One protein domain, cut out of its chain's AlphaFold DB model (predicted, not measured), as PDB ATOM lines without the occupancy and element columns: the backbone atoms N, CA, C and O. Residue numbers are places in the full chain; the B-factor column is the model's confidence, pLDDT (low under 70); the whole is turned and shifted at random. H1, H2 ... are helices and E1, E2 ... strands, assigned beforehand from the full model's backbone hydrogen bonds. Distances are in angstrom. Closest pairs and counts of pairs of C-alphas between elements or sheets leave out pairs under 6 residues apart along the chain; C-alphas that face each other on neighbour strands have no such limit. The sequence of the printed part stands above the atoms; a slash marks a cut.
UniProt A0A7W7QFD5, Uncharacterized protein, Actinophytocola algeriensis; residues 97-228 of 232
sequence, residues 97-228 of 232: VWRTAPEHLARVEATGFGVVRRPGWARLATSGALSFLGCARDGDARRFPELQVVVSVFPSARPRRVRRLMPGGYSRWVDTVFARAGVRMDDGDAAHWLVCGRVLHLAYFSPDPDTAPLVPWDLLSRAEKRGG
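AT A GLANCE: This is residues 97 to 228 of the 232 residues of an uncharacterized protein of Actinophytocola algeriensis (UniProt A0A7W7QFD5). A twisted sheet of four strands runs through the middle, with H1, H4 and the short H3 over one face and H6 crossing the other, three layers with helices on both faces. The short H5 grazes the sheet, while H7 lies at the end of the unnamed stretch 206 to 223, away from the sheet. The printed part has 132 residues, with seven named helices and four named strands in the order H1 H2 H3 H4 E1 E2 H5 H6 E3 E4 H7. The sheet runs E1 E2 E3 E4 and is mixed, as is the class, helices and strands. The whole is compact and rounded, with a radius of gyration of the C-alphas of 13.7 A and spans of 33 by 33 by 31 A.

HOW THE PARTS SIT: H1, residues 97 to 109, is on the sheet over E4, residues 199 to 205, where the C-alphas of Ala 101 and Leu 200 are closest, 7.0 A. H2, residues 114 to 117, is only just not on the sheet, with 4 pairs of C-alphas within 10 A. H3, residues 119 to 123, is on the same face as H1. H4, residues 127 to 135, touches residues 97 to 101 of H1 at a steep tilt of 59 degrees, the closest C-alphas being Val 97 and Gly 134, 5.9 A. E1, residues 141 to 144, and E2, residues 147 to 154, form an antiparallel hairpin, with N 142 and O 149 at 2.9 A. H4 is over E2 and runs along it, at 21 degrees on the local plane. H5, residues 159 to 163, only grazes the sheet with residues 159 to 162. H6, residues 170 to 180, is on the opposite face at a height of 9.8 A over the sheet, its closest C-alphas to E2 being Phe 178 and Val 150, 7.4 A. E3, residues 189 to 196, is parallel to E2, with N 150 and O 191 at 2.9 A; E2, H5 H6 and E3 make a strand-helix-strand unit, two parallel neighbour strands with helices between, whose crossover is right-handed. E3 and E4 form an antiparallel hairpin, with N 192 and O 203 at 2.8 A. H7, residues 224 to 227, is not on the sheet. Every O i to N i+4 pair is within hydrogen-bond range in H4 and H5, against 8 of 9 in H1, 6 of 7 in H6 and 0 of 1 in H3, which has 1 of 2 O i to N i+3 pairs; H2 and H7 are too short for an i+4 pair.

IN THESE COORDINATES: H1 begins at C-alpha 97, (-101.706, -33.718, 11.329), and is 17.7 A long; H4 measures 12.2 A and H6 15.3 A. E2 spans 22.7 A, E3 22.6 A and E4 20.2 A. H7 ends at C-alpha 227, (-131.828, -40.494, 17.176).

THE WHOLE: The C-alphas of Ser 127 and Arg 226 are the two farthest apart, 36.8 A. The printed part has no cut, and the link from E4 to H7 is long, 18 residues. The mean pLDDT of the printed part is 90.6, and residues 227 to 228 are under 70.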
ATOM      1  N   VAL A  97    -100.843 -32.584  11.698       90.38
ATOM      2  CA  VAL A  97    -101.706 -33.718  11.329       90.38
ATOM      3  C   VAL A  97    -100.985 -35.055  11.483       90.38
ATOM      4  O   VAL A  97    -101.594 -35.997  11.985       90.38
ATOM      5  N   TRP A  98     -99.694 -35.123  11.147       85.88
ATOM      6  CA  TRP A  98     -98.878 -36.342  11.241       85.88
ATOM      7  C   TRP A  98     -98.853 -36.971  12.625       85.88
ATOM      8  O   TRP A  98     -98.728 -38.179  12.760       85.88
ATOM      9  N   ARG A  99     -99.013 -36.156  13.665       89.44
ATOM     10  CA  ARG A  99     -99.143 -36.642  15.037       89.44
ATOM     11  C   ARG A  99    -100.607 -36.842  15.420       89.44
ATOM     12  O   ARG A  99    -100.985 -37.881  15.944       89.44
ATOM     13  N   THR A 100    -101.448 -35.843  15.156       93.25
ATOM     14  CA  THR A 100    -102.815 -35.813  15.695       93.25
ATOM     15  C   THR A 100    -103.764 -36.800  15.015       93.25
ATOM     16  O   THR A 100    -104.650 -37.326  15.688       93.25
ATOM     17  N   ALA A 101    -103.620 -37.058  13.711       95.00
ATOM     18  CA  ALA A 101    -104.478 -38.009  13.008       95.00
ATOM     19  C   ALA A 101    -104.224 -39.456  13.472       95.00
ATOM     20  O   ALA A 101    -105.197 -40.080  13.899       95.00
ATOM     21  N   PRO A 102    -102.976 -39.972  13.528       94.38
ATOM     22  CA  PRO A 102    -102.713 -41.298  14.096       94.38
ATOM     23  C   PRO A 102    -103.181 -41.451  15.547       94.38
ATOM     24  O   PRO A 102    -103.846 -42.431  15.871       94.38
ATOM     25  N   GLU A 103    -102.939 -40.458  16.412       94.56
ATOM     26  CA  GLU A 103    -103.464 -40.462  17.788       94.56
ATOM     27  C   GLU A 103    -105.000 -40.548  17.825       94.56
ATOM     28  O   GLU A 103    -105.576 -41.167  18.717       94.56
ATOM     29  N   HIS A 104    -105.686 -39.901  16.877       94.38
ATOM     30  CA  HIS A 104    -107.141 -39.956  16.776       94.38
ATOM     31  C   HIS A 104    -107.631 -41.326  16.307       94.38
ATOM     32  O   HIS A 104    -108.561 -41.856  16.911       94.38
ATOM     33  N   LEU A 105    -106.999 -41.905  15.285       96.06
ATOM     34  CA  LEU A 105    -107.331 -43.243  14.789       96.06
ATOM     35  C   LEU A 105    -107.129 -44.297  15.883       96.06
ATOM     36  O   LEU A 105    -108.057 -45.050  16.162       96.06
ATOM     37  N   ALA A 106    -105.999 -44.257  16.593       94.88
ATOM     38  CA  ALA A 106    -105.707 -45.169  17.699       94.88
ATOM     39  C   ALA A 106    -106.752 -45.089  18.827       94.88
ATOM     40  O   ALA A 106    -107.153 -46.106  19.395       94.88
ATOM     41  N   ARG A 107    -107.250 -43.882  19.143       93.75
ATOM     42  CA  ARG A 107    -108.345 -43.720  20.115       93.75
ATOM     43  C   ARG A 107    -109.639 -44.374  19.642       93.75
ATOM     44  O   ARG A 107    -110.324 -44.969  20.464       93.75
ATOM     45  N   VAL A 108    -109.984 -44.264  18.358       93.75
ATOM     46  CA  VAL A 108    -111.185 -44.914  17.806       93.75
ATOM     47  C   VAL A 108    -111.011 -46.432  17.770       93.75
ATOM     48  O   VAL A 108    -111.924 -47.153  18.159       93.75
ATOM     49  N   GLU A 109    -109.840 -46.933  17.387       94.25
ATOM     50  CA  GLU A 109    -109.513 -48.366  17.409       94.25
ATOM     51  C   GLU A 109    -109.698 -48.979  18.798       94.25
ATOM     52  O   GLU A 109    -110.308 -50.042  18.924       94.25
ATOM     53  N   ALA A 110    -109.288 -48.264  19.849       93.25
ATOM     54  CA  ALA A 110    -109.480 -48.693  21.232       93.25
ATOM     55  C   ALA A 110    -110.961 -48.827  21.648       93.25
ATOM     56  O   ALA A 110    -111.252 -49.528  22.614       93.25
ATOM     57  N   THR A 111    -111.904 -48.203  20.930       88.94
ATOM     58  CA  THR A 111    -113.349 -48.337  21.208       88.94
ATOM     59  C   THR A 111    -113.964 -49.623  20.647       88.94
ATOM     60  O   THR A 111    -115.082 -49.973  21.011       88.94
ATOM     61  N   GLY A 112    -113.265 -50.331  19.749       84.94
ATOM     62  CA  GLY A 112    -113.777 -51.548  19.107       84.94
ATOM     63  C   GLY A 112    -114.874 -51.312  18.059       84.94
ATOM     64  O   GLY A 112    -115.576 -52.257  17.694       84.94
ATOM     65  N   PHE A 113    -115.033 -50.078  17.571       86.44
ATOM     66  CA  PHE A 113    -116.062 -49.712  16.595       86.44
ATOM     67  C   PHE A 113    -115.933 -50.513  15.289       86.44
ATOM     68  O   PHE A 113    -114.835 -50.671  14.765       86.44
ATOM     69  N   GLY A 114    -117.044 -50.990  14.716       89.31
ATOM     70  CA  GLY A 114    -117.017 -51.901  13.558       89.31
ATOM     71  C   GLY A 114    -116.253 -51.367  12.337       89.31
ATOM     72  O   GLY A 114    -115.580 -52.136  11.649       89.31
ATOM     73  N   VAL A 115    -116.269 -50.044  12.121       91.81
ATOM     74  CA  VAL A 115    -115.560 -49.385  11.007       91.81
ATOM     75  C   VAL A 115    -114.053 -49.646  11.005       91.81
ATOM     76  O   VAL A 115    -113.449 -49.644   9.941       91.81
ATOM     77  N   VAL A 116    -113.434 -49.906  12.164       94.19
ATOM     78  CA  VAL A 116    -111.971 -50.062  12.259       94.19
ATOM     79  C   VAL A 116    -111.477 -51.361  11.624       94.19
ATOM     80  O   VAL A 116    -110.296 -51.512  11.337       94.19
ATOM     81  N   ARG A 117    -112.395 -52.304  11.376       93.62
ATOM     82  CA  ARG A 117    -112.118 -53.566  10.675       93.62
ATOM     83  C   ARG A 117    -112.227 -53.434   9.159       93.62
ATOM     84  O   ARG A 117    -111.952 -54.398   8.447       93.62
ATOM     85  N   ARG A 118    -112.678 -52.283   8.658       94.12
ATOM     86  CA  ARG A 118    -112.874 -52.063   7.228       94.12
ATOM     87  C   ARG A 118    -111.522 -51.891   6.523       94.12
ATOM     88  O   ARG A 118    -110.656 -51.203   7.061       94.12
ATOM     89  N   PRO A 119    -111.331 -52.441   5.310       91.44
ATOM     90  CA  PRO A 119    -110.082 -52.276   4.562       91.44
ATOM     91  C   PRO A 119    -109.690 -50.809   4.328       91.44
ATOM     92  O   PRO A 119    -108.518 -50.447   4.455       91.44
ATOM     93  N   GLY A 120    -110.676 -49.940   4.072       93.06
ATOM     94  CA  GLY A 120    -110.450 -48.508   3.897       93.06
ATOM     95  C   GLY A 120    -109.917 -47.817   5.158       93.06
ATOM     96  O   GLY A 120    -109.181 -46.839   5.043       93.06
ATOM     97  N   TRP A 121    -110.184 -48.340   6.360       96.25
ATOM     98  CA  TRP A 121    -109.758 -47.714   7.615       96.25
ATOM     99  C   TRP A 121    -108.236 -47.640   7.710       96.25
ATOM    100  O   TRP A 121    -107.674 -46.572   7.962       96.25
ATOM    101  N   ALA A 122    -107.554 -48.745   7.391       92.75
ATOM    102  CA  ALA A 122    -106.095 -48.817   7.397       92.75
ATOM    103  C   ALA A 122    -105.451 -47.799   6.436       92.75
ATOM    104  O   ALA A 122    -104.318 -47.364   6.652       92.75
ATOM    105  N   ARG A 123    -106.171 -47.363   5.390       93.75
ATOM    106  CA  ARG A 123    -105.675 -46.354   4.443       93.75
ATOM    107  C   ARG A 123    -105.542 -44.970   5.071       93.75
ATOM    108  O   ARG A 123    -104.657 -44.228   4.648       93.75
ATOM    109  N   LEU A 124    -106.336 -44.636   6.091       94.62
ATOM    110  CA  LEU A 124    -106.297 -43.323   6.753       94.62
ATOM    111  C   LEU A 124    -104.963 -43.029   7.445       94.62
ATOM    112  O   LEU A 124    -104.594 -41.862   7.566       94.62
ATOM    113  N   ALA A 125    -104.248 -44.070   7.874       90.56
ATOM    114  CA  ALA A 125    -102.948 -43.953   8.530       90.56
ATOM    115  C   ALA A 125    -101.765 -44.011   7.547       90.56
ATOM    116  O   ALA A 125    -100.619 -43.845   7.954       90.56
ATOM    117  N   THR A 126    -102.014 -44.258   6.257       85.12
ATOM    118  CA  THR A 126    -100.932 -44.301   5.266       85.12
ATOM    119  C   THR A 126    -100.349 -42.914   5.040       85.12
ATOM    120  O   THR A 126    -101.066 -41.910   5.047       85.12
ATOM    121  N   SER A 127     -99.053 -42.853   4.751       80.06
ATOM    122  CA  SER A 127     -98.361 -41.579   4.583       80.06
ATOM    123  C   SER A 127     -98.957 -40.732   3.442       80.06
ATOM    124  O   SER A 127     -99.046 -39.512   3.550       80.06
ATOM    125  N   GLY A 128     -99.479 -41.362   2.381       77.56
ATOM    126  CA  GLY A 128    -100.193 -40.660   1.307       77.56
ATOM    127  C   GLY A 128    -101.512 -40.006   1.751       77.56
ATOM    128  O   GLY A 128    -101.851 -38.922   1.270       77.56
ATOM    129  N   ALA A 129    -102.250 -40.628   2.677       86.31
ATOM    130  CA  ALA A 129    -103.478 -40.062   3.237       86.31
ATOM    131  C   ALA A 129    -103.188 -38.928   4.230       86.31
ATOM    132  O   ALA A 129    -103.844 -37.885   4.182       86.31
ATOM    133  N   LEU A 130    -102.167 -39.095   5.077       87.94
ATOM    134  CA  LEU A 130    -101.728 -38.068   6.023       87.94
ATOM    135  C   LEU A 130    -101.169 -36.835   5.305       87.94
ATOM    136  O   LEU A 130    -101.563 -35.716   5.634       87.94
ATOM    137  N   SER A 131    -100.355 -37.029   4.262       81.81
ATOM    138  CA  SER A 131     -99.853 -35.924   3.439       81.81
ATOM    139  C   SER A 131    -100.986 -35.181   2.725       81.81
ATOM    140  O   SER A 131    -101.017 -33.947   2.711       81.81
ATOM    141  N   PHE A 132    -101.972 -35.914   2.188       85.81
ATOM    142  CA  PHE A 132    -103.169 -35.302   1.610       85.81
ATOM    143  C   PHE A 132    -103.901 -34.429   2.640       85.81
ATOM    144  O   PHE A 132    -104.160 -33.260   2.363       85.81
ATOM    145  N   LEU A 133    -104.159 -34.943   3.845       90.94
ATOM    146  CA  LEU A 133    -104.810 -34.185   4.919       90.94
ATOM    147  C   LEU A 133    -103.989 -32.958   5.369       90.94
ATOM    148  O   LEU A 133    -104.554 -31.888   5.623       90.94
ATOM    149  N   GLY A 134    -102.659 -33.081   5.427       88.19
ATOM    150  CA  GLY A 134    -101.737 -31.984   5.739       88.19
ATOM    151  C   GLY A 134    -101.777 -30.843   4.711       88.19
ATOM    152  O   GLY A 134    -101.614 -29.673   5.076       88.19
ATOM    153  N   CYS A 135    -102.064 -31.166   3.445       81.94
ATOM    154  CA  CYS A 135    -102.104 -30.219   2.324       81.94
ATOM    155  C   CYS A 135    -103.508 -29.700   1.964       81.94
ATOM    156  O   CYS A 135    -103.622 -28.619   1.385       81.94
ATOM    157  N   ALA A 136    -104.563 -30.452   2.286       87.75
ATOM    158  CA  ALA A 136    -105.904 -30.246   1.745       87.75
ATOM    159  C   ALA A 136    -106.497 -28.855   2.036       87.75
ATOM    160  O   ALA A 136    -106.364 -28.286   3.126       87.75
ATOM    161  N   ARG A 137    -107.201 -28.290   1.064       88.56
ATOM    162  CA  ARG A 137    -108.068 -27.120   1.224       88.56
ATOM    163  C   ARG A 137    -109.479 -27.556   1.604       88.56
ATOM    164  O   ARG A 137    -109.797 -28.741   1.642       88.56
ATOM    165  N   ASP A 138    -110.302 -26.577   1.963       91.88
ATOM    166  CA  ASP A 138    -111.714 -26.834   2.228       91.88
ATOM    167  C   ASP A 138    -112.394 -27.390   0.970       91.88
ATOM    168  O   ASP A 138    -112.305 -26.778  -0.093       91.88
ATOM    169  N   GLY A 139    -113.049 -28.542   1.101       89.31
ATOM    170  CA  GLY A 139    -113.736 -29.229   0.010       89.31
ATOM    171  C   GLY A 139    -112.850 -30.130  -0.852       89.31
ATOM    172  O   GLY A 139    -113.379 -30.777  -1.755       89.31
ATOM    173  N   ASP A 140    -111.541 -30.212  -0.589       90.81
ATOM    174  CA  ASP A 140    -110.663 -31.115  -1.337       90.81
ATOM    175  C   ASP A 140    -111.041 -32.578  -1.072       90.81
ATOM    176  O   ASP A 140    -111.331 -32.982   0.061       90.81
ATOM    177  N   ALA A 141    -110.970 -33.392  -2.125       92.38
ATOM    178  CA  ALA A 141    -111.247 -34.818  -2.074       92.38
ATOM    179  C   ALA A 141    -110.181 -35.625  -2.819       92.38
ATOM    180  O   ALA A 141    -109.625 -35.172  -3.821       92.38
ATOM    181  N   ARG A 142    -109.896 -36.836  -2.336       91.50
ATOM    182  CA  ARG A 142    -108.955 -37.763  -2.970       91.50
ATOM    183  C   ARG A 142    -109.416 -39.207  -2.820       91.50
ATOM    184  O   ARG A 142    -109.831 -39.631  -1.743       91.50
ATOM    185  N   ARG A 143    -109.289 -39.972  -3.906       90.31
ATOM    186  CA  ARG A 143    -109.532 -41.416  -3.922       90.31
ATOM    187  C   ARG A 143    -108.241 -42.173  -3.619       90.31
ATOM    188  O   ARG A 143    -107.191 -41.898  -4.196       90.31
ATOM    189  N   PHE A 144    -108.361 -43.144  -2.731       87.44
ATOM    190  CA  PHE A 144    -107.403 -44.197  -2.434       87.44
ATOM    191  C   PHE A 144    -108.072 -45.543  -2.769       87.44
ATOM    192  O   PHE A 144    -109.298 -45.595  -2.917       87.44
ATOM    193  N   PRO A 145    -107.318 -46.645  -2.915       87.44
ATOM    194  CA  PRO A 145    -107.930 -47.964  -3.055       87.44
ATOM    195  C   PRO A 145    -108.908 -48.221  -1.899       87.44
ATOM    196  O   PRO A 145    -108.503 -48.132  -0.742       87.44
ATOM    197  N   GLU A 146    -110.178 -48.490  -2.231       89.94
ATOM    198  CA  GLU A 146    -111.282 -48.798  -1.296       89.94
ATOM    199  C   GLU A 146    -111.705 -47.659  -0.344       89.94
ATOM    200  O   GLU A 146    -112.580 -47.863   0.495       89.94
ATOM    201  N   LEU A 147    -111.132 -46.457  -0.485       95.38
ATOM    202  CA  LEU A 147    -111.418 -45.312   0.380       95.38
ATOM    203  C   LEU A 147    -111.489 -44.005  -0.413       95.38
ATOM    204  O   LEU A 147    -110.568 -43.648  -1.145       95.38
ATOM    205  N   GLN A 148    -112.530 -43.217  -0.183       96.69
ATOM    206  CA  GLN A 148    -112.609 -41.826  -0.626       96.69
ATOM    207  C   GLN A 148    -112.483 -40.902   0.585       96.69
ATOM    208  O   GLN A 148    -113.207 -41.058   1.563       96.69
ATOM    209  N   VAL A 149    -111.554 -39.946   0.541       97.25
ATOM    210  CA  VAL A 149    -111.318 -38.997   1.637       97.25
ATOM    211  C   VAL A 149    -111.724 -37.605   1.196       97.25
ATOM    212  O   VAL A 149    -111.235 -37.125   0.177       97.25
ATOM    213  N   VAL A 150    -112.556 -36.941   1.993       97.75
ATOM    214  CA  VAL A 150    -112.904 -35.523   1.832       97.75
ATOM    215  C   VAL A 150    -112.439 -34.743   3.051       97.75
ATOM    216  O   VAL A 150    -112.487 -35.246   4.178       97.75
ATOM    217  N   VAL A 151    -111.990 -33.509   2.838       97.62
ATOM    218  CA  VAL A 151    -111.535 -32.619   3.905       97.62
ATOM    219  C   VAL A 151    -112.369 -31.346   3.915       97.62
ATOM    220  O   VAL A 151    -112.466 -30.651   2.910       97.62
ATOM    221  N   SER A 152    -112.921 -31.002   5.077       97.19
ATOM    222  CA  SER A 152    -113.510 -29.681   5.320       97.19
ATOM    223  C   SER A 152    -112.708 -28.924   6.366       97.19
ATOM    224  O   SER A 152    -112.285 -29.490   7.377       97.19
ATOM    225  N   VAL A 153    -112.501 -27.629   6.151       95.50
ATOM    226  CA  VAL A 153    -111.628 -26.790   6.974       95.50
ATOM    227  C   VAL A 153    -112.440 -25.680   7.625       95.50
ATOM    228  O   VAL A 153    -113.012 -24.816   6.969       95.50
ATOM    229  N   PHE A 154    -112.419 -25.651   8.953       93.94
ATOM    230  CA  PHE A 154    -113.114 -24.662   9.761       93.94
ATOM    231  C   PHE A 154    -112.123 -23.749  10.489       93.94
ATOM    232  O   PHE A 154    -111.182 -24.228  11.131       93.94
ATOM    233  N   PRO A 155    -112.371 -22.427  10.521       87.19
ATOM    234  CA  PRO A 155    -111.486 -21.470  11.189       87.19
ATOM    235  C   PRO A 155    -111.543 -21.546  12.727       87.19
ATOM    236  O   PRO A 155    -110.833 -20.822  13.418       87.19
ATOM    237  N   SER A 156    -112.416 -22.383  13.299       91.19
ATOM    238  CA  SER A 156    -112.668 -22.454  14.739       91.19
ATOM    239  C   SER A 156    -112.665 -23.894  15.229       91.19
ATOM    240  O   SER A 156    -113.411 -24.715  14.715       91.19
ATOM    241  N   ALA A 157    -111.951 -24.152  16.328       91.94
ATOM    242  CA  ALA A 157    -112.009 -25.419  17.064       91.94
ATOM    243  C   ALA A 157    -113.269 -25.573  17.939       91.94
ATOM    244  O   ALA A 157    -113.574 -26.660  18.410       91.94
ATOM    245  N   ARG A 158    -114.010 -24.486  18.211       92.38
ATOM    246  CA  ARG A 158    -115.176 -24.525  19.114       92.38
ATOM    247  C   ARG A 158    -116.365 -25.236  18.443       92.38
ATOM    248  O   ARG A 158    -116.928 -24.640  17.517       92.38
ATOM    249  N   PRO A 159    -116.866 -26.377  18.965       90.56
ATOM    250  CA  PRO A 159    -117.943 -27.143  18.324       90.56
ATOM    251  C   PRO A 159    -119.206 -26.321  18.061       90.56
ATOM    252  O   PRO A 159    -119.793 -26.379  16.988       90.56
ATOM    253  N   ARG A 160    -119.596 -25.448  19.004       89.62
ATOM    254  CA  ARG A 160    -120.757 -24.552  18.832       89.62
ATOM    255  C   ARG A 160    -120.632 -23.622  17.621       89.62
ATOM    256  O   ARG A 160    -121.654 -23.292  17.033       89.62
ATOM    257  N   ARG A 161    -119.422 -23.160  17.287       91.94
ATOM    258  CA  ARG A 161    -119.184 -22.297  16.119       91.94
ATOM    259  C   ARG A 161    -119.171 -23.116  14.833       91.94
ATOM    260  O   ARG A 161    -119.796 -22.689  13.875       91.94
ATOM    261  N   VAL A 162    -118.546 -24.295  14.850       91.94
ATOM    262  CA  VAL A 162    -118.538 -25.234  13.714       91.94
ATOM    263  C   VAL A 162    -119.964 -25.646  13.343       91.94
ATOM    264  O   VAL A 162    -120.375 -25.471  12.204       91.94
ATOM    265  N   ARG A 163    -120.788 -26.046  14.322       90.88
ATOM    266  CA  ARG A 163    -122.192 -26.434  14.087       90.88
ATOM    267  C   ARG A 163    -123.058 -25.332  13.476       90.88
ATOM    268  O   ARG A 163    -124.010 -25.638  12.772       90.88
ATOM    269  N   ARG A 164    -122.756 -24.049  13.719       90.50
ATOM    270  CA  ARG A 164    -123.497 -22.936  13.087       90.50
ATOM    271  C   ARG A 164    -123.292 -22.877  11.572       90.50
ATOM    272  O   ARG A 164    -124.103 -22.260  10.895       90.50
ATOM    273  N   LEU A 165    -122.236 -23.508  11.065       89.50
ATOM    274  CA  LEU A 165    -121.921 -23.601   9.640       89.50
ATOM    275  C   LEU A 165    -122.558 -24.840   8.982       89.50
ATOM    276  O   LEU A 165    -122.425 -25.020   7.778       89.50
ATOM    277  N   MET A 166    -123.269 -25.668   9.757       90.31
ATOM    278  CA  MET A 166    -123.915 -26.911   9.319       90.31
ATOM    279  C   MET A 166    -125.434 -26.822   9.558       90.31
ATOM    280  O   MET A 166    -125.966 -27.448  10.485       90.31
ATOM    281  N   PRO A 167    -126.160 -25.984   8.795       81.00
ATOM    282  CA  PRO A 167    -127.598 -25.840   8.969       81.00
ATOM    283  C   PRO A 167    -128.302 -27.177   8.701       81.00
ATOM    284  O   PRO A 167    -128.132 -27.786   7.650       81.00
ATOM    285  N   GLY A 168    -129.112 -27.626   9.663       84.69
ATOM    286  CA  GLY A 168    -129.810 -28.913   9.587       84.69
ATOM    287  C   GLY A 168    -129.055 -30.107  10.183       84.69
ATOM    288  O   GLY A 168    -129.606 -31.201  10.157       84.69
ATOM    289  N   GLY A 169    -127.865 -29.901  10.759       90.25
ATOM    290  CA  GLY A 169    -127.079 -30.961  11.400       90.25
ATOM    291  C   GLY A 169    -125.911 -31.448  10.544       90.25
ATOM    292  O   GLY A 169    -125.773 -31.060   9.383       90.25
ATOM    293  N   TYR A 170    -125.056 -32.278  11.141       92.56
ATOM    294  CA  TYR A 170    -123.884 -32.829  10.465       92.56
ATOM    295  C   TYR A 170    -124.290 -33.784   9.341       92.56
ATOM    296  O   TYR A 170    -123.764 -33.648   8.242       92.56
ATOM    297  N   SER A 171    -125.251 -34.686   9.578       88.25
ATOM    298  CA  SER A 171    -125.651 -35.719   8.612       88.25
ATOM    299  C   SER A 171    -126.134 -35.117   7.290       88.25
ATOM    300  O   SER A 171    -125.597 -35.414   6.230       88.25
ATOM    301  N   ARG A 172    -127.069 -34.162   7.346       88.75
ATOM    302  CA  ARG A 172    -127.566 -33.483   6.137       88.75
ATOM    303  C   ARG A 172    -126.476 -32.674   5.431       88.75
ATOM    304  O   ARG A 172    -126.484 -32.516   4.210       88.75
ATOM    305  N   TRP A 173    -125.570 -32.092   6.211       93.50
ATOM    306  CA  TRP A 173    -124.495 -31.278   5.673       93.50
ATOM    307  C   TRP A 173    -123.437 -32.136   4.964       93.50
ATOM    308  O   TRP A 173    -123.021 -31.772   3.862       93.50
ATOM    309  N   VAL A 174    -123.051 -33.286   5.529       93.56
ATOM    310  CA  VAL A 174    -122.046 -34.170   4.922       93.56
ATOM    311  C   VAL A 174    -122.523 -34.773   3.602       93.56
ATOM    312  O   VAL A 174    -121.722 -34.832   2.674       93.56
ATOM    313  N   ASP A 175    -123.814 -35.080   3.448       91.25
ATOM    314  CA  ASP A 175    -124.372 -35.532   2.162       91.25
ATOM    315  C   ASP A 175    -124.107 -34.514   1.042       91.25
ATOM    316  O   ASP A 175    -123.719 -34.862  -0.073       91.25
ATOM    317  N   THR A 176    -124.254 -33.220   1.353       91.81
ATOM    318  CA  THR A 176    -123.986 -32.139   0.394       91.81
ATOM    319  C   THR A 176    -122.492 -32.010   0.097       91.81
ATOM    320  O   THR A 176    -122.116 -31.724  -1.041       91.81
ATOM    321  N   VAL A 177    -121.636 -32.210   1.102       93.75
ATOM    322  CA  VAL A 177    -120.175 -32.202   0.932       93.75
ATOM    323  C   VAL A 177    -119.737 -33.347   0.022       93.75
ATOM    324  O   VAL A 177    -119.030 -33.105  -0.952       93.75
ATOM    325  N   PHE A 178    -120.210 -34.566   0.276       94.56
ATOM    326  CA  PHE A 178    -119.899 -35.741  -0.536       94.56
ATOM    327  C   PHE A 178    -120.414 -35.611  -1.966       94.56
ATOM    328  O   PHE A 178    -119.641 -35.818  -2.899       94.56
ATOM    329  N   ALA A 179    -121.656 -35.157  -2.156       92.56
ATOM    330  CA  ALA A 179    -122.204 -34.923  -3.490       92.56
ATOM    331  C   ALA A 179    -121.364 -33.917  -4.299       92.56
ATOM    332  O   ALA A 179    -121.093 -34.141  -5.477       92.56
ATOM    333  N   ARG A 180    -120.904 -32.825  -3.673       93.06
ATOM    334  CA  ARG A 180    -120.042 -31.823  -4.329       93.06
ATOM    335  C   ARG A 180    -118.641 -32.341  -4.627       93.06
ATOM    336  O   ARG A 180    -118.073 -31.977  -5.649       93.06
ATOM    337  N   ALA A 181    -118.106 -33.181  -3.748       90.94
ATOM    338  CA  ALA A 181    -116.814 -33.831  -3.914       90.94
ATOM    339  C   ALA A 181    -116.845 -34.995  -4.925       90.94
ATOM    340  O   ALA A 181    -115.805 -35.588  -5.198       90.94
ATOM    341  N   GLY A 182    -118.022 -35.343  -5.462       92.75
ATOM    342  CA  GLY A 182    -118.193 -36.492  -6.353       92.75
ATOM    343  C   GLY A 182    -118.024 -37.836  -5.644       92.75
ATOM    344  O   GLY A 182    -117.771 -38.841  -6.307       92.75
ATOM    345  N   VAL A 183    -118.151 -37.864  -4.314       91.81
ATOM    346  CA  VAL A 183    -118.054 -39.100  -3.540       91.81
ATOM    347  C   VAL A 183    -119.311 -39.919  -3.738       91.81
ATOM    348  O   VAL A 183    -120.422 -39.446  -3.491       91.81
ATOM    349  N   ARG A 184    -119.121 -41.169  -4.149       87.44
ATOM    350  CA  ARG A 184    -120.208 -42.134  -4.261       87.44
ATOM    351  C   ARG A 184    -120.062 -43.215  -3.203       87.44
ATOM    352  O   ARG A 184    -119.009 -43.842  -3.096       87.44
ATOM    353  N   MET A 185    -121.120 -43.403  -2.423       81.38
ATOM    354  CA  MET A 185    -121.155 -44.339  -1.298       81.38
ATOM    355  C   MET A 185    -121.215 -45.809  -1.730       81.38
ATOM    356  O   MET A 185    -121.009 -46.675  -0.900       81.38
ATOM    357  N   ASP A 186    -121.497 -46.096  -3.003       84.75
ATOM    358  CA  ASP A 186    -121.493 -47.440  -3.598       84.75
ATOM    359  C   ASP A 186    -120.085 -47.915  -4.014       84.75
ATOM    360  O   ASP A 186    -119.861 -49.109  -4.190       84.75
ATOM    361  N   ASP A 187    -119.124 -46.994  -4.124       82.50
ATOM    362  CA  ASP A 187    -117.796 -47.227  -4.711       82.50
ATOM    363  C   ASP A 187    -116.712 -47.662  -3.702       82.50
ATOM    364  O   ASP A 187    -115.563 -47.911  -4.088       82.50
ATOM    365  N   GLY A 188    -117.040 -47.692  -2.411       90.50
ATOM    366  CA  GLY A 188    -116.114 -47.998  -1.322       90.50
ATOM    367  C   GLY A 188    -116.436 -47.219  -0.053       90.50
ATOM    368  O   GLY A 188    -117.463 -46.546   0.039       90.50
ATOM    369  N   ASP A 189    -115.545 -47.303   0.929       96.25
ATOM    370  CA  ASP A 189    -115.711 -46.555   2.168       96.25
ATOM    371  C   ASP A 189    -115.476 -45.048   1.928       96.25
ATOM    372  O   ASP A 189    -114.706 -44.644   1.047       96.25
ATOM    373  N   ALA A 190    -116.106 -44.200   2.740       97.00
ATOM    374  CA  ALA A 190    -115.945 -42.751   2.684       97.00
ATOM    375  C   ALA A 190    -115.521 -42.197   4.046       97.00
ATOM    376  O   ALA A 190    -116.190 -42.404   5.059       97.00
ATOM    377  N   ALA A 191    -114.431 -41.438   4.067       97.75
ATOM    378  CA  ALA A 191    -113.967 -40.718   5.240       97.75
ATOM    379  C   ALA A 191    -114.082 -39.211   5.037       97.75
ATOM    380  O   ALA A 191    -113.762 -38.665   3.981       97.75
ATOM    381  N   HIS A 192    -114.487 -38.524   6.098       98.06
ATOM    382  CA  HIS A 192    -114.541 -37.076   6.143       98.06
ATOM    383  C   HIS A 192    -113.720 -36.560   7.318       98.06
ATOM    384  O   HIS A 192    -114.114 -36.701   8.478       98.06
ATOM    385  N   TRP A 193    -112.599 -35.912   7.014       98.06
ATOM    386  CA  TRP A 193    -111.834 -35.167   8.004       98.06
ATOM    387  C   TRP A 193    -112.360 -33.740   8.126       98.06
ATOM    388  O   TRP A 193    -112.376 -32.984   7.156       98.06
ATOM    389  N   LEU A 194    -112.740 -33.346   9.340       97.50
ATOM    390  CA  LEU A 194    -113.027 -31.957   9.670       97.50
ATOM    391  C   LEU A 194    -111.839 -31.365  10.422       97.50
ATOM    392  O   LEU A 194    -111.555 -31.731  11.565       97.50
ATOM    393  N   VAL A 195    -111.157 -30.424   9.780       96.38
ATOM    394  CA  VAL A 195    -110.027 -29.693  10.343       96.38
ATOM    395  C   VAL A 195    -110.540 -28.415  10.999       96.38
ATOM    396  O   VAL A 195    -110.772 -27.407  10.338       96.38
ATOM    397  N   CYS A 196    -110.701 -28.431  12.315       94.50
ATOM    398  CA  CYS A 196    -111.261 -27.335  13.099       94.50
ATOM    399  C   CYS A 196    -110.154 -26.598  13.866       94.50
ATOM    400  O   CYS A 196    -109.850 -26.911  15.019       94.50
ATOM    401  N   GLY A 197    -109.518 -25.602  13.243       89.50
ATOM    402  CA  GLY A 197    -108.307 -24.982  13.794       89.50
ATOM    403  C   GLY A 197    -107.163 -25.998  13.923       89.50
ATOM    404  O   GLY A 197    -106.589 -26.401  12.917       89.50
ATOM    405  N   ARG A 198    -106.832 -26.411  15.156       89.44
ATOM    406  CA  ARG A 198    -105.843 -27.469  15.470       89.44
ATOM    407  C   ARG A 198    -106.474 -28.768  15.991       89.44
ATOM    408  O   ARG A 198    -105.790 -29.597  16.579       89.44
ATOM    409  N   VAL A 199    -107.784 -28.922  15.826       92.88
ATOM    410  CA  VAL A 199    -108.534 -30.117  16.228       92.88
ATOM    411  C   VAL A 199    -108.971 -30.861  14.973       92.88
ATOM    412  O   VAL A 199    -109.428 -30.234  14.019       92.88
ATOM    413  N   LEU A 200    -108.842 -32.186  14.984       95.56
ATOM    414  CA  LEU A 200    -109.390 -33.059  13.950       95.56
ATOM    415  C   LEU A 200    -110.611 -33.790  14.481       95.56
ATOM    416  O   LEU A 200    -110.594 -34.326  15.591       95.56
ATOM    417  N   HIS A 201    -111.635 -33.851  13.645       95.81
ATOM    418  CA  HIS A 201    -112.722 -34.800  13.791       95.81
ATOM    419  C   HIS A 201    -112.770 -35.694  12.558       95.81
ATOM    420  O   HIS A 201    -112.491 -35.232  11.451       95.81
ATOM    421  N   LEU A 202    -113.152 -36.948  12.759       96.94
ATOM    422  CA  LEU A 202    -113.341 -37.919  11.695       96.94
ATOM    423  C   LEU A 202    -114.806 -38.349  11.662       96.94
ATOM    424  O   LEU A 202    -115.399 -38.629  12.705       96.94
ATOM    425  N   ALA A 203    -115.363 -38.425  10.461       96.94
ATOM    426  CA  ALA A 203    -116.472 -39.320  10.184       96.94
ATOM    427  C   ALA A 203    -116.031 -40.401   9.207       96.94
ATOM    428  O   ALA A 203    -115.207 -40.147   8.326       96.94
ATOM    429  N   TYR A 204    -116.601 -41.585   9.362       97.00
ATOM    430  CA  TYR A 204    -116.332 -42.732   8.518       97.00
ATOM    431  C   TYR A 204    -117.633 -43.444   8.197       97.00
ATOM    432  O   TYR A 204    -118.407 -43.778   9.096       97.00
ATOM    433  N   PHE A 205    -117.844 -43.706   6.918       95.50
ATOM    434  CA  PHE A 205    -119.039 -44.335   6.399       95.50
ATOM    435  C   PHE A 205    -118.645 -45.549   5.569       95.50
ATOM    436  O   PHE A 205    -117.743 -45.485   4.735       95.50
ATOM    437  N   SER A 206    -119.336 -46.652   5.819       94.12
ATOM    438  CA  SER A 206    -119.195 -47.894   5.071       94.12
ATOM    439  C   SER A 206    -120.367 -48.028   4.089       94.12
ATOM    440  O   SER A 206    -121.476 -47.624   4.446       94.12
ATOM    441  N   PRO A 207    -120.168 -48.609   2.892       92.00
ATOM    442  CA  PRO A 207    -121.268 -49.057   2.039       92.00
ATOM    443  C   PRO A 207    -122.065 -50.206   2.675       92.00
ATOM    444  O   PRO A 207    -123.203 -50.456   2.292       92.00
ATOM    445  N   ASP A 208    -121.452 -50.930   3.616       91.25
ATOM    446  CA  ASP A 208    -122.072 -52.043   4.328       91.25
ATOM    447  C   ASP A 208    -123.124 -51.522   5.327       91.25
ATOM    448  O   ASP A 208    -122.742 -50.844   6.290       91.25
ATOM    449  N   PRO A 209    -124.420 -51.839   5.133       87.56
ATOM    450  CA  PRO A 209    -125.497 -51.353   5.991       87.56
ATOM    451  C   PRO A 209    -125.423 -51.893   7.426       87.56
ATOM    452  O   PRO A 209    -125.983 -51.267   8.326       87.56
ATOM    453  N   ASP A 210    -124.716 -53.003   7.659       89.94
ATOM    454  CA  ASP A 210    -124.548 -53.589   8.994       89.94
ATOM    455  C   ASP A 210    -123.426 -52.900   9.793       89.94
ATOM    456  O   ASP A 210    -123.282 -53.097  11.003       89.94
ATOM    457  N   THR A 211    -122.627 -52.052   9.138       90.62
ATOM    458  CA  THR A 211    -121.570 -51.276   9.787       90.62
ATOM    459  C   THR A 211    -122.086 -49.891  10.169       90.62
ATOM    460  O   THR A 211    -122.239 -49.007   9.326       90.62
ATOM    461  N   ALA A 212    -122.286 -49.662  11.471       91.00
ATOM    462  CA  ALA A 212    -122.648 -48.342  11.982       91.00
ATOM    463  C   ALA A 212    -121.591 -47.281  11.597       91.00
ATOM    464  O   ALA A 212    -120.391 -47.544  11.730       91.00
ATOM    465  N   PRO A 213    -121.999 -46.076  11.154       92.50
ATOM    466  CA  PRO A 213    -121.058 -45.032  10.773       92.50
ATOM    467  C   PRO A 213    -120.390 -44.412  12.002       92.50
ATOM    468  O   PRO A 213    -121.018 -44.203  13.042       92.50
ATOM    469  N   LEU A 214    -119.115 -44.055  11.863       94.31
ATOM    470  CA  LEU A 214    -118.435 -43.198  12.826       94.31
ATOM    471  C   LEU A 214    -118.800 -41.754  12.502       94.31
ATOM    472  O   LEU A 214    -118.586 -41.295  11.383       94.31
ATOM    473  N   VAL A 215    -119.318 -41.020  13.481       93.31
ATOM    474  CA  VAL A 215    -119.685 -39.612  13.313       93.31
ATOM    475  C   VAL A 215    -119.109 -38.755  14.439       93.31
ATOM    476  O   VAL A 215    -118.985 -39.215  15.577       93.31
ATOM    477  N   PRO A 216    -118.774 -37.482  14.170       92.06
ATOM    478  CA  PRO A 216    -118.188 -36.596  15.163       92.06
ATOM    479  C   PRO A 216    -119.236 -36.165  16.194       92.06
ATOM    480  O   PRO A 216    -119.932 -35.166  16.004       92.06
ATOM    481  N   TRP A 217    -119.330 -36.897  17.311       88.88
ATOM    482  CA  TRP A 217    -120.358 -36.715  18.349       88.88
ATOM    483  C   TRP A 217    -120.520 -35.262  18.814       88.88
ATOM    484  O   TRP A 217    -121.632 -34.764  18.997       88.88
ATOM    485  N   ASP A 218    -119.418 -34.528  18.965       88.81
ATOM    486  CA  ASP A 218    -119.440 -33.124  19.387       88.81
ATOM    487  C   ASP A 218    -120.050 -32.172  18.356       88.81
ATOM    488  O   ASP A 218    -120.494 -31.073  18.706       88.81
ATOM    489  N   LEU A 219    -120.101 -32.574  17.089       90.00
ATOM    490  CA  LEU A 219    -120.669 -31.790  15.997       90.00
ATOM    491  C   LEU A 219    -122.128 -32.157  15.708       90.00
ATOM    492  O   LEU A 219    -122.816 -31.385  15.044       90.00
ATOM    493  N   LEU A 220    -122.639 -33.243  16.288       89.94
ATOM    494  CA  LEU A 220    -124.047 -33.599  16.175       89.94
ATOM    495  C   LEU A 220    -124.949 -32.588  16.900       89.94
ATOM    496  O   LEU A 220    -124.658 -32.093  17.999       89.94
ATOM    497  N   SER A 221    -126.087 -32.289  16.283       85.44
ATOM    498  CA  SER A 221    -127.198 -31.575  16.902       85.44
ATOM    499  C   SER A 221    -127.865 -32.427  17.986       85.44
ATOM    500  O   SER A 221    -127.749 -33.649  18.029       85.44
ATOM    501  N   ARG A 222    -128.646 -31.787  18.866       85.12
ATOM    502  CA  ARG A 222    -129.439 -32.511  19.878       85.12
ATOM    503  C   ARG A 222    -130.479 -33.452  19.269       85.12
ATOM    504  O   ARG A 222    -130.957 -34.333  19.969       85.12
ATOM    505  N   ALA A 223    -130.922 -33.204  18.038       83.62
ATOM    506  CA  ALA A 223    -131.845 -34.102  17.352       83.62
ATOM    507  C   ALA A 223    -131.105 -35.369  16.905       83.62
ATOM    508  O   ALA A 223    -131.541 -36.464  17.237       83.62
ATOM    509  N   GLU A 224    -129.933 -35.212  16.286       86.12
ATOM    510  CA  GLU A 224    -129.076 -36.325  15.852       86.12
ATOM    511  C   GLU A 224    -128.629 -37.196  17.035       86.12
ATOM    512  O   GLU A 224    -128.758 -38.412  16.976       86.12
ATOM    513  N   LYS A 225    -128.233 -36.588  18.162       84.12
ATOM    514  CA  LYS A 225    -127.871 -37.326  19.392       84.12
ATOM    515  C   LYS A 225    -129.025 -38.075  20.059       84.12
ATOM    516  O   LYS A 225    -128.794 -38.952  20.871       84.12
ATOM    517  N   ARG A 226    -130.274 -37.672  19.808       77.19
ATOM    518  CA  ARG A 226    -131.454 -38.368  20.352       77.19
ATOM    519  C   ARG A 226    -131.920 -39.500  19.439       77.19
ATOM    520  O   ARG A 226    -132.585 -40.405  19.920       77.19
ATOM    521  N   GLY A 227    -131.585 -39.428  18.150       64.75
ATOM    522  CA  GLY A 227    -131.828 -40.494  17.176       64.75
ATOM    523  C   GLY A 227    -130.714 -41.544  17.112       64.75
ATOM    524  O   GLY A 227    -130.983 -42.667  16.709       64.75
ATOM    525  N   GLY A 228    -129.488 -41.202  17.522       54.31
ATOM    526  CA  GLY A 228    -128.362 -42.126  17.658       54.31
ATOM    527  C   GLY A 228    -127.905 -42.187  19.110       54.31
ATOM    528  O   GLY A 228    -127.520 -41.161  19.659       54.31
TER     529      GLY A 228